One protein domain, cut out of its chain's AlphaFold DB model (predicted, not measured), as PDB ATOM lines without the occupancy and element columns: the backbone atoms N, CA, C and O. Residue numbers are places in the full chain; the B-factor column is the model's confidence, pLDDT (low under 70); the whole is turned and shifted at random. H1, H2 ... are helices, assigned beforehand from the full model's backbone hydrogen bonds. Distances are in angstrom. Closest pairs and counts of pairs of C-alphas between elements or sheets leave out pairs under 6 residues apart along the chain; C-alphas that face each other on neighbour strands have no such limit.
ATOM      1  N   MET A  76     101.975 202.199 148.490       82.31
ATOM      2  CA  MET A  76     101.823 200.837 149.023       82.31
ATOM      3  C   MET A  76     101.180 199.861 148.027       82.31
ATOM      4  O   MET A  76     101.533 198.685 148.003       82.31
ATOM      5  N   GLN A  77     100.273 200.340 147.172       83.25
ATOM      6  CA  GLN A  77      99.684 199.521 146.113       83.25
ATOM      7  C   GLN A  77     100.707 199.246 145.005       83.25
ATOM      8  O   GLN A  77     100.775 198.122 144.520       83.25
ATOM      9  N   TRP A  78     101.569 200.213 144.671       85.00
ATOM     10  CA  TRP A  78     102.713 199.979 143.779       85.00
ATOM     11  C   TRP A  78     103.657 198.907 144.327       85.00
ATOM     12  O   TRP A  78     104.034 197.995 143.598       85.00
ATOM     13  N   VAL A  79     103.990 198.952 145.618       87.19
ATOM     14  CA  VAL A  79     104.815 197.905 146.245       87.19
ATOM     15  C   VAL A  79     104.148 196.530 146.131       87.19
ATOM     16  O   VAL A  79     104.825 195.548 145.826       87.19
ATOM     17  N   LEU A  80     102.826 196.450 146.310       87.50
ATOM     18  CA  LEU A  80     102.075 195.202 146.160       87.50
ATOM     19  C   LEU A  80     102.082 194.688 144.709       87.50
ATOM     20  O   LEU A  80     102.308 193.499 144.492       87.50
ATOM     21  N   ILE A  81     101.901 195.576 143.724       88.50
ATOM     22  CA  ILE A  81     101.943 195.243 142.289       88.50
ATOM     23  C   ILE A  81     103.298 194.634 141.910       88.50
ATOM     24  O   ILE A  81     103.344 193.639 141.191       88.50
ATOM     25  N   PHE A  82     104.394 195.191 142.429       89.94
ATOM     26  CA  PHE A  82     105.758 194.727 142.147       89.94
ATOM     27  C   PHE A  82     106.268 193.659 143.124       89.94
ATOM     28  O   PHE A  82     107.403 193.195 142.988       89.94
ATOM     29  N   SER A  83     105.443 193.218 144.077       89.31
ATOM     30  CA  SER A  83     105.801 192.187 145.057       89.31
ATOM     31  C   SER A  83     106.344 190.898 144.418       89.31
ATOM     32  O   SER A  83     107.405 190.437 144.849       89.31
ATOM     33  N   PRO A  84     105.742 190.343 143.343       88.69
ATOM     34  CA  PRO A  84     106.286 189.152 142.688       88.69
ATOM     35  C   PRO A  84     107.721 189.350 142.178       88.69
ATOM     36  O   PRO A  84     108.559 188.459 142.312       88.69
ATOM     37  N   VAL A  85     108.031 190.539 141.647       89.62
ATOM     38  CA  VAL A  85     109.376 190.890 141.161       89.62
ATOM     39  C   VAL A  85     110.354 191.018 142.326       89.62
ATOM     40  O   VAL A  85     111.473 190.513 142.245       89.62
ATOM     41  N   LEU A  86     109.937 191.646 143.429       87.19
ATOM     42  CA  LEU A  86     110.758 191.766 144.636       87.19
ATOM     43  C   LEU A  86     111.097 190.395 145.229       87.19
ATOM     44  O   LEU A  86     112.262 190.127 145.524       87.19
ATOM     45  N   ILE A  87     110.108 189.506 145.351       88.88
ATOM     46  CA  ILE A  87     110.309 188.135 145.834       88.88
ATOM     47  C   ILE A  87     111.263 187.386 144.903       88.88
ATOM     48  O   ILE A  87     112.215 186.763 145.374       88.88
ATOM     49  N   PHE A  88     111.068 187.492 143.586       89.38
ATOM     50  CA  PHE A  88     111.958 186.864 142.616       89.38
ATOM     51  C   PHE A  88     113.404 187.367 142.734       89.38
ATOM     52  O   PHE A  88     114.336 186.564 142.745       89.38
ATOM     53  N   MET A  89     113.606 188.674 142.911       88.56
ATOM     54  CA  MET A  89     114.936 189.248 143.130       88.56
ATOM     55  C   MET A  89     115.583 188.734 144.420       88.56
ATOM     56  O   MET A  89     116.764 188.391 144.411       88.56
ATOM     57  N   ILE A  90     114.830 188.610 145.517       89.50
ATOM     58  CA  ILE A  90     115.337 188.030 146.773       89.50
ATOM     59  C   ILE A  90     115.764 186.572 146.564       89.50
ATOM     60  O   ILE A  90     116.843 186.174 147.008       89.50
ATOM     61  N   VAL A  91     114.957 185.784 145.851       88.31
ATOM     62  CA  VAL A  91     115.271 184.387 145.517       88.31
ATOM     63  C   VAL A  91     116.535 184.307 144.660       88.31
ATOM     64  O   VAL A  91     117.432 183.524 144.975       88.31
ATOM     65  N   LEU A  92     116.672 185.152 143.634       85.69
ATOM     66  CA  LEU A  92     117.886 185.222 142.815       85.69
ATOM     67  C   LEU A  92     119.121 185.595 143.639       85.69
ATOM     68  O   LEU A  92     120.185 185.008 143.446       85.69
ATOM     69  N   LEU A  93     119.001 186.531 144.582       87.31
ATOM     70  CA  LEU A  93     120.094 186.892 145.486       87.31
ATOM     71  C   LEU A  93     120.469 185.734 146.419       87.31
ATOM     72  O   LEU A  93     121.657 185.494 146.644       87.31
ATOM     73  N   ALA A  94     119.486 184.982 146.922       87.25
ATOM     74  CA  ALA A  94     119.721 183.793 147.735       87.25
ATOM     75  C   ALA A  94     120.437 182.691 146.937       87.25
ATOM     76  O   ALA A  94     121.421 182.125 147.418       87.25
ATOM     77  N   ILE A  95     120.007 182.443 145.696       84.12
ATOM     78  CA  ILE A  95     120.662 181.504 144.777       84.12
ATOM     79  C   ILE A  95     122.085 181.974 144.475       84.12
ATOM     80  O   ILE A  95     123.022 181.195 144.614       84.12
ATOM     81  N   ARG A  96     122.284 183.256 144.148       82.50
ATOM     82  CA  ARG A  96     123.611 183.821 143.874       82.50
ATOM     83  C   ARG A  96     124.547 183.689 145.072       82.50
ATOM     84  O   ARG A  96     125.719 183.381 144.894       82.50
ATOM     85  N   LYS A  97     124.045 183.896 146.293       85.56
ATOM     86  CA  LYS A  97     124.826 183.693 147.520       85.56
ATOM     87  C   LYS A  97     125.217 182.224 147.696       85.56
ATOM     88  O   LYS A  97     126.329 181.958 148.139       85.56
ATOM     89  N   LYS A  98     124.325 181.297 147.336       83.31
ATOM     90  CA  LYS A  98     124.536 179.846 147.430       83.31
ATOM     91  C   LYS A  98     125.429 179.286 146.314       83.31
ATOM     92  O   LYS A  98     126.085 178.279 146.529       83.31
ATOM     93  N   MET A  99     125.478 179.941 145.154       72.50
ATOM     94  CA  MET A  99     126.257 179.521 143.981       72.50
ATOM     95  C   MET A  99     127.585 180.274 143.820       72.50
ATOM     96  O   MET A  99     128.158 180.258 142.738       72.50
ATOM     97  N   LYS A 100     128.090 180.947 144.864       71.75
ATOM     98  CA  LYS A 100     129.363 181.690 144.793       71.75
ATOM     99  C   LYS A 100     130.557 180.831 144.360       71.75
ATOM    100  O   LYS A 100     131.464 181.372 143.738       71.75
ATOM    101  N   ASP A 101     130.515 179.535 144.645       71.06
ATOM    102  CA  ASP A 101     131.578 178.582 144.311       71.06
ATOM    103  C   ASP A 101     131.273 177.764 143.039       71.06
ATOM    104  O   ASP A 101     132.027 176.862 142.687       71.06
ATOM    105  N   PHE A 102     130.159 178.049 142.352       67.00
ATOM    106  CA  PHE A 102     129.713 177.300 141.180       67.00
ATOM    107  C   PHE A 102     129.880 178.134 139.911       67.00
ATOM    108  O   PHE A 102     129.159 179.112 139.692       67.00
ATOM    109  N   ASP A 103     130.811 177.729 139.049       66.81
ATOM    110  CA  ASP A 103     130.994 178.381 137.759       66.81
ATOM    111  C   ASP A 103     129.945 177.876 136.758       66.81
ATOM    112  O   ASP A 103     130.065 176.814 136.144       66.81
ATOM    113  N   LEU A 104     128.880 178.665 136.601       65.94
ATOM    114  CA  LEU A 104     127.829 178.439 135.609       65.94
ATOM    115  C   LEU A 104     128.393 178.326 134.193       65.94
ATOM    116  O   LEU A 104     127.834 177.592 133.383       65.94
ATOM    117  N   LYS A 105     129.483 179.038 133.885       63.84
ATOM    118  CA  LYS A 105     130.104 178.980 132.565       63.84
ATOM    119  C   LYS A 105     130.726 177.609 132.340       63.84
ATOM    120  O   LYS A 105     130.468 177.038 131.294       63.84
ATOM    121  N   GLU A 106     131.433 177.061 133.326       65.25
ATOM    122  CA  GLU A 106     132.012 175.713 133.259       65.25
ATOM    123  C   GLU A 106     130.930 174.622 133.243       65.25
ATOM    124  O   GLU A 106     131.045 173.623 132.537       65.25
ATOM    125  N   ALA A 107     129.832 174.812 133.978       62.09
ATOM    126  CA  ALA A 107     128.700 173.885 133.964       62.09
ATOM    127  C   ALA A 107     127.945 173.864 132.619       62.09
ATOM    128  O   ALA A 107     127.265 172.881 132.305       62.09
ATOM    129  N   LEU A 108     128.050 174.945 131.839       60.94
ATOM    130  CA  LEU A 108     127.354 175.140 130.566       60.94
ATOM    131  C   LEU A 108     128.280 175.052 129.340       60.94
ATOM    132  O   LEU A 108     127.769 174.889 128.234       60.94
ATOM    133  N   SER A 109     129.603 175.148 129.504       55.47
ATOM    134  CA  SER A 109     130.576 175.016 128.419       55.47
ATOM    135  C   SER A 109     130.863 173.553 128.111       55.47
ATOM    136  O   SER A 109     131.080 172.731 129.003       55.47
ATOM    137  N   GLU A 110     130.889 173.229 126.822       55.62
ATOM    138  CA  GLU A 110     131.327 171.936 126.301       55.62
ATOM    139  C   GLU A 110     132.857 171.851 126.391       55.62
ATOM    140  O   GLU A 110     133.571 171.957 125.400       55.62
ATOM    141  N   THR A 111     133.387 171.735 127.607       55.22
ATOM    142  CA  THR A 111     134.792 171.376 127.793       55.22
ATOM    143  C   THR A 111     134.895 169.885 127.483       55.22
ATOM    144  O   THR A 111     134.269 169.076 128.176       55.22
ATOM    145  N   GLU A 112     135.605 169.520 126.410       50.91
ATOM    146  CA  GLU A 112     135.884 168.116 126.097       50.91
ATOM    147  C   GLU A 112     136.442 167.434 127.350       50.91
ATOM    148  O   GLU A 112     137.382 167.930 127.978       50.91
ATOM    149  N   LEU A 113     135.817 166.323 127.751       56.56
ATOM    150  CA  LEU A 113     136.256 165.558 128.913       56.56
ATOM    151  C   LEU A 113     137.732 165.177 128.725       56.56
ATOM    152  O   LEU A 113     138.108 164.749 127.628       56.56
ATOM    153  N   PRO A 114     138.579 165.287 129.765       54.09
ATOM    154  CA  PRO A 114     139.958 164.840 129.667       54.09
ATOM    155  C   PRO A 114     139.972 163.349 129.313       54.09
ATOM    156  O   PRO A 114     139.535 162.496 130.087       54.09
ATOM    157  N   GLU A 156     130.864 161.452 134.648       53.47
ATOM    158  CA  GLU A 156     130.200 162.735 134.514       53.47
ATOM    159  C   GLU A 156     129.289 162.801 133.279       53.47
ATOM    160  O   GLU A 156     129.692 162.465 132.161       53.47
ATOM    161  N   PRO A 157     128.050 163.290 133.454       52.94
ATOM    162  CA  PRO A 157     127.068 163.354 132.387       52.94
ATOM    163  C   PRO A 157     127.531 164.296 131.271       52.94
ATOM    164  O   PRO A 157     127.761 165.484 131.508       52.94
ATOM    165  N   THR A 158     127.559 163.783 130.039       53.19
ATOM    166  CA  THR A 158     127.876 164.498 128.792       53.19
ATOM    167  C   THR A 158     127.268 165.903 128.788       53.19
ATOM    168  O   THR A 158     126.046 166.065 128.868       53.19
ATOM    169  N   LYS A 159     128.110 166.944 128.759       56.84
ATOM    170  CA  LYS A 159     127.663 168.340 128.647       56.84
ATOM    171  C   LYS A 159     127.111 168.555 127.228       56.84
ATOM    172  O   LYS A 159     127.722 168.119 126.262       56.84
ATOM    173  N   SER A 160     125.923 169.154 127.110       57.19
ATOM    174  CA  SER A 160     125.220 169.367 125.835       57.19
ATOM    175  C   SER A 160     124.658 170.784 125.771       57.19
ATOM    176  O   SER A 160     123.948 171.206 126.687       57.19
ATOM    177  N   SER A 161     124.909 171.479 124.660       57.69
ATOM    178  CA  SER A 161     124.330 172.774 124.253       57.69
ATOM    179  C   SER A 161     122.805 172.891 124.408       57.69
ATOM    180  O   SER A 161     122.280 173.988 124.626       57.69
ATOM    181  N   SER A 162     122.076 171.770 124.413       65.25
ATOM    182  CA  SER A 162     120.643 171.721 124.742       65.25
ATOM    183  C   SER A 162     120.313 172.281 126.137       65.25
ATOM    184  O   SER A 162     119.264 172.903 126.319       65.25
ATOM    185  N   ARG A 163     121.224 172.149 127.112       68.88
ATOM    186  CA  ARG A 163     121.059 172.679 128.479       68.88
ATOM    187  C   ARG A 163     121.070 174.207 128.507       68.88
ATOM    188  O   ARG A 163     120.323 174.801 129.279       68.88
ATOM    189  N   TYR A 164     121.857 174.842 127.638       67.25
ATOM    190  CA  TYR A 164     121.933 176.302 127.536       67.25
ATOM    191  C   TYR A 164     120.640 176.895 126.960       67.25
ATOM    192  O   TYR A 164     120.090 177.856 127.497       67.25
ATOM    193  N   ILE A 165     120.089 176.264 125.920       72.12
ATOM    194  CA  ILE A 165     118.804 176.667 125.330       72.12
ATOM    195  C   ILE A 165     117.655 176.435 126.326       72.12
ATOM    196  O   ILE A 165     116.792 177.301 126.487       72.12
ATOM    197  N   ALA A 166     117.657 175.315 127.058       72.62
ATOM    198  CA  ALA A 166     116.677 175.054 128.116       72.62
ATOM    199  C   ALA A 166     116.770 176.085 129.260       72.62
ATOM    200  O   ALA A 166     115.754 176.547 129.786       72.62
ATOM    201  N   PHE A 167     117.983 176.511 129.616       76.38
ATOM    202  CA  PHE A 167     118.200 177.555 130.614       76.38
ATOM    203  C   PHE A 167     117.671 178.924 130.152       76.38
ATOM    204  O   PHE A 167     116.960 179.599 130.893       76.38
ATOM    205  N   ILE A 168     117.925 179.317 128.900       77.12
ATOM    206  CA  ILE A 168     117.417 180.591 128.364       77.12
ATOM    207  C   ILE A 168     115.888 180.580 128.242       77.12
ATOM    208  O   ILE A 168     115.224 181.534 128.648       77.12
ATOM    209  N   THR A 169     115.307 179.497 127.726       79.25
ATOM    210  CA  THR A 169     113.847 179.380 127.563       79.25
ATOM    211  C   THR A 169     113.111 179.347 128.907       79.25
ATOM    212  O   THR A 169     112.077 180.005 129.058       79.25
ATOM    213  N   SER A 170     113.660 178.667 129.918       77.69
ATOM    214  CA  SER A 170     113.117 178.707 131.284       77.69
ATOM    215  C   SER A 170     113.226 180.105 131.903       77.69
ATOM    216  O   SER A 170     112.235 180.598 132.443       77.69
ATOM    217  N   SER A 171     114.357 180.799 131.740       79.69
ATOM    218  CA  SER A 171     114.516 182.186 132.197       79.69
ATOM    219  C   SER A 171     113.505 183.135 131.545       79.69
ATOM    220  O   SER A 171     112.920 183.972 132.228       79.69
ATOM    221  N   LEU A 172     113.262 183.004 130.237       81.69
ATOM    222  CA  LEU A 172     112.288 183.831 129.519       81.69
ATOM    223  C   LEU A 172     110.861 183.600 130.041       81.69
ATOM    224  O   LEU A 172     110.095 184.544 130.230       81.69
ATOM    225  N   THR A 173     110.526 182.341 130.329       84.00
ATOM    226  CA  THR A 173     109.217 181.956 130.875       84.00
ATOM    227  C   THR A 173     108.973 182.600 132.238       84.00
ATOM    228  O   THR A 173     107.875 183.087 132.499       84.00
ATOM    229  N   TRP A 174     109.996 182.666 133.094       85.75
ATOM    230  CA  TRP A 174     109.889 183.319 134.401       85.75
ATOM    231  C   TRP A 174     109.653 184.826 134.281       85.75
ATOM    232  O   TRP A 174     108.800 185.363 134.984       85.75
ATOM    233  N   VAL A 175     110.350 185.505 133.364       84.56
ATOM    234  CA  VAL A 175     110.147 186.944 133.115       84.56
ATOM    235  C   VAL A 175     108.710 187.217 132.679       84.56
ATOM    236  O   VAL A 175     108.052 188.103 133.218       84.56
ATOM    237  N   LEU A 176     108.191 186.418 131.749       83.19
ATOM    238  CA  LEU A 176     106.825 186.574 131.255       83.19
ATOM    239  C   LEU A 176     105.782 186.277 132.326       83.19
ATOM    240  O   LEU A 176     104.821 187.030 132.456       83.19
ATOM    241  N   ALA A 177     105.983 185.220 133.115       83.56
ATOM    242  CA  ALA A 177     105.112 184.908 134.238       83.56
ATOM    243  C   ALA A 177     105.046 186.086 135.220       83.56
ATOM    244  O   ALA A 177     103.954 186.522 135.567       83.56
ATOM    245  N   LEU A 178     106.193 186.669 135.587       86.44
ATOM    246  CA  LEU A 178     106.248 187.836 136.468       86.44
ATOM    247  C   LEU A 178     105.526 189.047 135.876       86.44
ATOM    248  O   LEU A 178     104.739 189.680 136.578       86.44
ATOM    249  N   CYS A 179     105.746 189.356 134.596       84.31
ATOM    250  CA  CYS A 179     105.056 190.453 133.920       84.31
ATOM    251  C   CYS A 179     103.535 190.252 133.906       84.31
ATOM    252  O   CYS A 179     102.793 191.184 134.217       84.31
ATOM    253  N   LEU A 180     103.067 189.036 133.603       83.12
ATOM    254  CA  LEU A 180     101.643 188.705 133.601       83.12
ATOM    255  C   LEU A 180     101.039 188.779 135.004       83.12
ATOM    256  O   LEU A 180      99.955 189.328 135.164       83.12
ATOM    257  N   THR A 181     101.739 188.289 136.030       85.31
ATOM    258  CA  THR A 181     101.279 188.394 137.420       85.31
ATOM    259  C   THR A 181     101.204 189.852 137.877       85.31
ATOM    260  O   THR A 181     100.205 190.243 138.474       85.31
ATOM    261  N   CYS A 182     102.198 190.685 137.552       86.12
ATOM    262  CA  CYS A 182     102.167 192.116 137.878       86.12
ATOM    263  C   CYS A 182     101.006 192.825 137.173       86.12
ATOM    264  O   CYS A 182     100.287 193.602 137.798       86.12
ATOM    265  N   PHE A 183     100.787 192.527 135.889       84.00
ATOM    266  CA  PHE A 183      99.662 193.062 135.125       84.00
ATOM    267  C   PHE A 183      98.314 192.638 135.719       84.00
ATOM    268  O   PHE A 183      97.415 193.465 135.852       84.00
ATOM    269  N   PHE A 184      98.188 191.374 136.127       83.31
ATOM    270  CA  PHE A 184      96.976 190.848 136.746       83.31
ATOM    271  C   PHE A 184      96.664 191.559 138.065       83.31
ATOM    272  O   PHE A 184      95.540 192.004 138.269       83.31
ATOM    273  N   ILE A 185      97.669 191.725 138.932       84.56
ATOM    274  CA  ILE A 185      97.520 192.436 140.208       84.56
ATOM    275  C   ILE A 185      97.170 193.912 139.967       84.56
ATOM    276  O   ILE A 185      96.290 194.448 140.634       84.56
ATOM    277  N   TYR A 186      97.808 194.564 138.992       83.56
ATOM    278  CA  TYR A 186      97.505 195.949 138.623       83.56
ATOM    279  C   TYR A 186      96.056 196.126 138.142       83.56
ATOM    280  O   TYR A 186      95.358 197.012 138.633       83.56
ATOM    281  N   GLN A 187      95.590 195.271 137.225       80.00
ATOM    282  CA  GLN A 187      94.205 195.289 136.739       80.00
ATOM    283  C   GLN A 187      93.212 195.014 137.866       80.00
ATOM    284  O   GLN A 187      92.220 195.724 138.003       80.00
ATOM    285  N   TYR A 188      93.515 194.037 138.721       81.50
ATOM    286  CA  TYR A 188      92.667 193.701 139.857       81.50
ATOM    287  C   TYR A 188      92.521 194.876 140.836       81.50
ATOM    288  O   TYR A 188      91.422 195.157 141.298       81.50
ATOM    289  N   ILE A 189      93.602 195.615 141.106       81.69
ATOM    290  CA  ILE A 189      93.563 196.802 141.977       81.69
ATOM    291  C   ILE A 189      92.786 197.960 141.332       81.69
ATOM    292  O   ILE A 189      92.120 198.706 142.047       81.69
ATOM    293  N   LYS A 190      92.866 198.134 140.006       76.56
ATOM    294  CA  LYS A 190      92.187 199.237 139.305       76.56
ATOM    295  C   LYS A 190      90.698 198.998 139.061       76.56
ATOM    296  O   LYS A 190      89.910 199.919 139.259       76.56
ATOM    297  N   SER A 191      90.330 197.799 138.624       71.62
ATOM    298  CA  SER A 191      88.970 197.493 138.169       71.62
ATOM    299  C   SER A 191      88.180 196.625 139.148       71.62
ATOM    300  O   SER A 191      86.990 196.432 138.939       71.62
ATOM    301  N   ASN A 192      88.800 196.098 140.218       71.50
ATOM    302  CA  ASN A 192      88.207 195.112 141.146       71.50
ATOM    303  C   ASN A 192      87.649 193.844 140.470       71.50
ATOM    304  O   ASN A 192      87.012 193.012 141.116       71.50
ATOM    305  N   GLU A 193      87.932 193.663 139.183       72.44
ATOM    306  CA  GLU A 193      87.520 192.529 138.374       72.44
ATOM    307  C   GLU A 193      88.754 191.795 137.852       72.44
ATOM    308  O   GLU A 193      89.819 192.378 137.621       72.44
ATOM    309  N   ALA A 194      88.623 190.479 137.679       70.94
ATOM    310  CA  ALA A 194      89.674 189.689 137.058       70.94
ATOM    311  C   ALA A 194      89.806 190.098 135.579       70.94
ATOM    312  O   ALA A 194      88.794 190.150 134.874       70.94
ATOM    313  N   PRO A 195      91.024 190.364 135.073       69.06
ATOM    314  CA  PRO A 195      91.210 190.730 133.679       69.06
ATOM    315  C   PRO A 195      90.723 189.605 132.767       69.06
ATOM    316  O   PRO A 195      91.086 188.436 132.928       69.06
ATOM    317  N   THR A 196      89.922 189.969 131.771       70.12
ATOM    318  CA  THR A 196      89.509 189.042 130.724       70.12
ATOM    319  C   THR A 196      90.739 188.636 129.912       70.12
ATOM    320  O   THR A 196      91.453 189.463 129.349       70.12
ATOM    321  N   LEU A 197      91.021 187.333 129.854       67.94
ATOM    322  CA  LEU A 197      92.187 186.780 129.144       67.94
ATOM    323  C   LEU A 197      91.967 186.692 127.621       67.94
ATOM    324  O   LEU A 197      92.738 186.051 126.899       67.94
ATOM    325  N   THR A 198      90.907 187.326 127.121       67.56
ATOM    326  CA  THR A 198      90.526 187.363 125.712       67.56
ATOM    327  C   THR A 198      91.601 188.106 124.917       67.56
ATOM    328  O   THR A 198      91.731 189.319 125.018       67.56
ATOM    329  N   GLY A 199      92.405 187.370 124.145       66.44
ATOM    330  CA  GLY A 199      93.519 187.918 123.354       66.44
ATOM    331  C   GLY A 199      94.914 187.660 123.934       66.44
ATOM    332  O   GLY A 199      95.906 187.865 123.234       66.44
ATOM    333  N   LEU A 200      95.017 187.114 125.152       69.06
ATOM    334  CA  LEU A 200      96.300 186.683 125.719       69.06
ATOM    335  C   LEU A 200      96.955 185.613 124.823       69.06
ATOM    336  O   LEU A 200      98.148 185.678 124.540       69.06
ATOM    337  N   SER A 201      96.163 184.679 124.290       64.56
ATOM    338  CA  SER A 201      96.627 183.657 123.342       64.56
ATOM    339  C   SER A 201      97.229 184.255 122.065       64.56
ATOM    340  O   SER A 201      98.250 183.756 121.601       64.56
ATOM    341  N   SER A 202      96.652 185.335 121.529       64.69
ATOM    342  CA  SER A 202      97.168 186.048 120.353       64.69
ATOM    343  C   SER A 202      98.508 186.723 120.636       64.69
ATOM    344  O   SER A 202      99.406 186.662 119.803       64.69
ATOM    345  N   VAL A 203      98.674 187.310 121.827       68.88
ATOM    346  CA  VAL A 203      99.947 187.910 122.258       68.88
ATOM    347  C   VAL A 203     101.015 186.835 122.471       68.88
ATOM    348  O   VAL A 203     102.138 186.994 122.002       68.88
ATOM    349  N   LEU A 204     100.682 185.707 123.106       66.75
ATOM    350  CA  LEU A 204     101.641 184.610 123.297       66.75
ATOM    351  C   LEU A 204     102.021 183.913 121.985       66.75
ATOM    352  O   LEU A 204     103.176 183.517 121.823       66.75
ATOM    353  N   LEU A 205     101.077 183.796 121.047       64.75
ATOM    354  CA  LEU A 205     101.347 183.354 119.678       64.75
ATOM    355  C   LEU A 205     102.269 184.334 118.947       64.75
ATOM    356  O   LEU A 205     103.223 183.896 118.311       64.75
ATOM    357  N   ALA A 206     102.037 185.644 119.080       65.31
ATOM    358  CA  ALA A 206     102.893 186.675 118.493       65.31
ATOM    359  C   ALA A 206     104.314 186.680 119.088       65.31
ATOM    360  O   ALA A 206     105.277 186.932 118.370       65.31
ATOM    361  N   LEU A 207     104.466 186.338 120.373       65.50
ATOM    362  CA  LEU A 207     105.766 186.134 121.025       65.50
ATOM    363  C   LEU A 207     106.442 184.793 120.667       65.50
ATOM    364  O   LEU A 207     107.530 184.512 121.165       65.50
ATOM    365  N   GLY A 208     105.830 183.955 119.821       62.62
ATOM    366  CA  GLY A 208     106.410 182.678 119.388       62.62
ATOM    367  C   GLY A 208     106.446 181.603 120.479       62.62
ATOM    368  O   GLY A 208     107.123 180.586 120.333       62.62
ATOM    369  N   ILE A 209     105.703 181.788 121.574       64.50
ATOM    370  CA  ILE A 209     105.656 180.855 122.704       64.50
ATOM    371  C   ILE A 209     104.592 179.798 122.403       64.50
ATOM    372  O   ILE A 209     103.532 179.725 123.026       64.50
ATOM    373  N   GLY A 210     104.870 178.965 121.400       52.06
ATOM    374  CA  GLY A 210     103.939 177.960 120.874       52.06
ATOM    375  C   GLY A 210     103.532 176.859 121.866       52.06
ATOM    376  O   GLY A 210     102.660 176.053 121.559       52.06
ATOM    377  N   VAL A 211     104.127 176.817 123.062       55.44
ATOM    378  CA  VAL A 211     103.888 175.769 124.072       55.44
ATOM    379  C   VAL A 211     102.698 176.083 124.989       55.44
ATOM    380  O   VAL A 211     102.106 175.185 125.588       55.44
ATOM    381  N   VAL A 212     102.310 177.355 125.097       55.44
ATOM    382  CA  VAL A 212     101.305 177.796 126.072       55.44
ATOM    383  C   VAL A 212      99.854 177.511 125.649       55.44
ATOM    384  O   VAL A 212      99.087 177.082 126.512       55.44
ATOM    385  N   PRO A 213      99.445 177.612 124.364       54.75
ATOM    386  CA  PRO A 213      98.084 177.244 123.964       54.75
ATOM    387  C   PRO A 213      97.747 175.781 124.293       54.75
ATOM    388  O   PRO A 213      96.627 175.475 124.697       54.75
ATOM    389  N   TYR A 214      98.731 174.880 124.185       48.38
ATOM    390  CA  TYR A 214      98.555 173.463 124.500       48.38
ATOM    391  C   TYR A 214      98.416 173.217 126.010       48.38
ATOM    392  O   TYR A 214      97.564 172.435 126.432       48.38
ATOM    393  N   ALA A 215      99.201 173.921 126.834       52.25
ATOM    394  CA  ALA A 215      99.110 173.836 128.291       52.25
ATOM    395  C   ALA A 215      97.763 174.362 128.816       52.25
ATOM    396  O   ALA A 215      97.119 173.686 129.617       52.25
ATOM    397  N   PHE A 216      97.285 175.506 128.312       55.56
ATOM    398  CA  PHE A 216      95.987 176.062 128.717       55.56
ATOM    399  C   PHE A 216      94.806 175.192 128.281       55.56
ATOM    400  O   PHE A 216      93.895 174.979 129.077       55.56
ATOM    401  N   ASN A 217      94.841 174.617 127.074       55.91
ATOM    402  CA  ASN A 217      93.787 173.711 126.598       55.91
ATOM    403  C   ASN A 217      93.732 172.397 127.402       55.91
ATOM    404  O   ASN A 217      92.684 171.769 127.525       55.91
ATOM    405  N   LYS A 218      94.863 171.963 127.978       52.91
ATOM    406  CA  LYS A 218      94.905 170.777 128.842       52.91
ATOM    407  C   LYS A 218      94.470 171.081 130.278       52.91
ATOM    408  O   LYS A 218      93.829 170.240 130.895       52.91
ATOM    409  N   VAL A 219      94.798 172.269 130.791       53.28
ATOM    410  CA  VAL A 219      94.383 172.724 132.128       53.28
ATOM    411  C   VAL A 219      92.888 173.044 132.164       53.28
ATOM    412  O   VAL A 219      92.234 172.656 133.124       53.28
ATOM    413  N   SER A 220      92.314 173.654 131.119       52.81
ATOM    414  CA  SER A 220      90.864 173.914 131.092       52.81
ATOM    415  C   SER A 220      90.049 172.618 131.067       52.81
ATOM    416  O   SER A 220      89.045 172.528 131.755       52.81
ATOM    417  N   LYS A 221      90.528 171.583 130.364       52.44
ATOM    418  CA  LYS A 221      89.925 170.238 130.367       52.44
ATOM    419  C   LYS A 221      90.089 169.462 131.676       52.44
ATOM    420  O   LYS A 221      89.470 168.419 131.825       52.44
ATOM    421  N   ALA A 222      90.976 169.901 132.567       52.53
ATOM    422  CA  ALA A 222      91.180 169.287 133.879       52.53
ATOM    423  C   ALA A 222      90.423 170.024 135.001       52.53
ATOM    424  O   ALA A 222      90.438 169.563 136.140       52.53
TER     425      ALA A 222
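AT A GLANCE: This is residues 76 to 114 and 156 to 222 of the 224 residues of an uncharacterized protein of Lacibacter sp. S13-6-6 (UniProt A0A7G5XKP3). H4 is the axis of an open frame, with H1 and the beginning of H2 packed on it. H5 and H6 stand apart from it. The printed part, 106 residues with six named helices, is all helix and loose, radius of gyration of the C-alphas 18.5 A, spans 61 by 35 by 26 A.

HOW THE PARTS SIT: H4, residues 162 to 191, touches H2, residues 83 to 98, opposite ways at a shallow tilt of 30 degrees. H1, residues 76 to 81, touches H4, closest C-alphas Ile 81 and Cys 182, 5.4 A. H3, residues 104 to 108, is close but not clearly touching H4. H5, residues 200 to 206, and H6, residues 212 to 222, a hairpin, only just touch, with 3 C-alpha pairs within 8 A. O i to N i+4 pairs are within hydrogen-bond range throughout H1 to H5, 6 of 7 in H6.

IN THESE COORDINATES: The C-alphas of H4 run 43.0 A, from (120.643, 171.721, 124.742) to (88.970, 197.493, 138.169).

THE WHOLE: Residues 115 to 155 are cut out, C-alphas 114 and 156 being 11.1 A apart. pLDDT is under 70 in 49 residues.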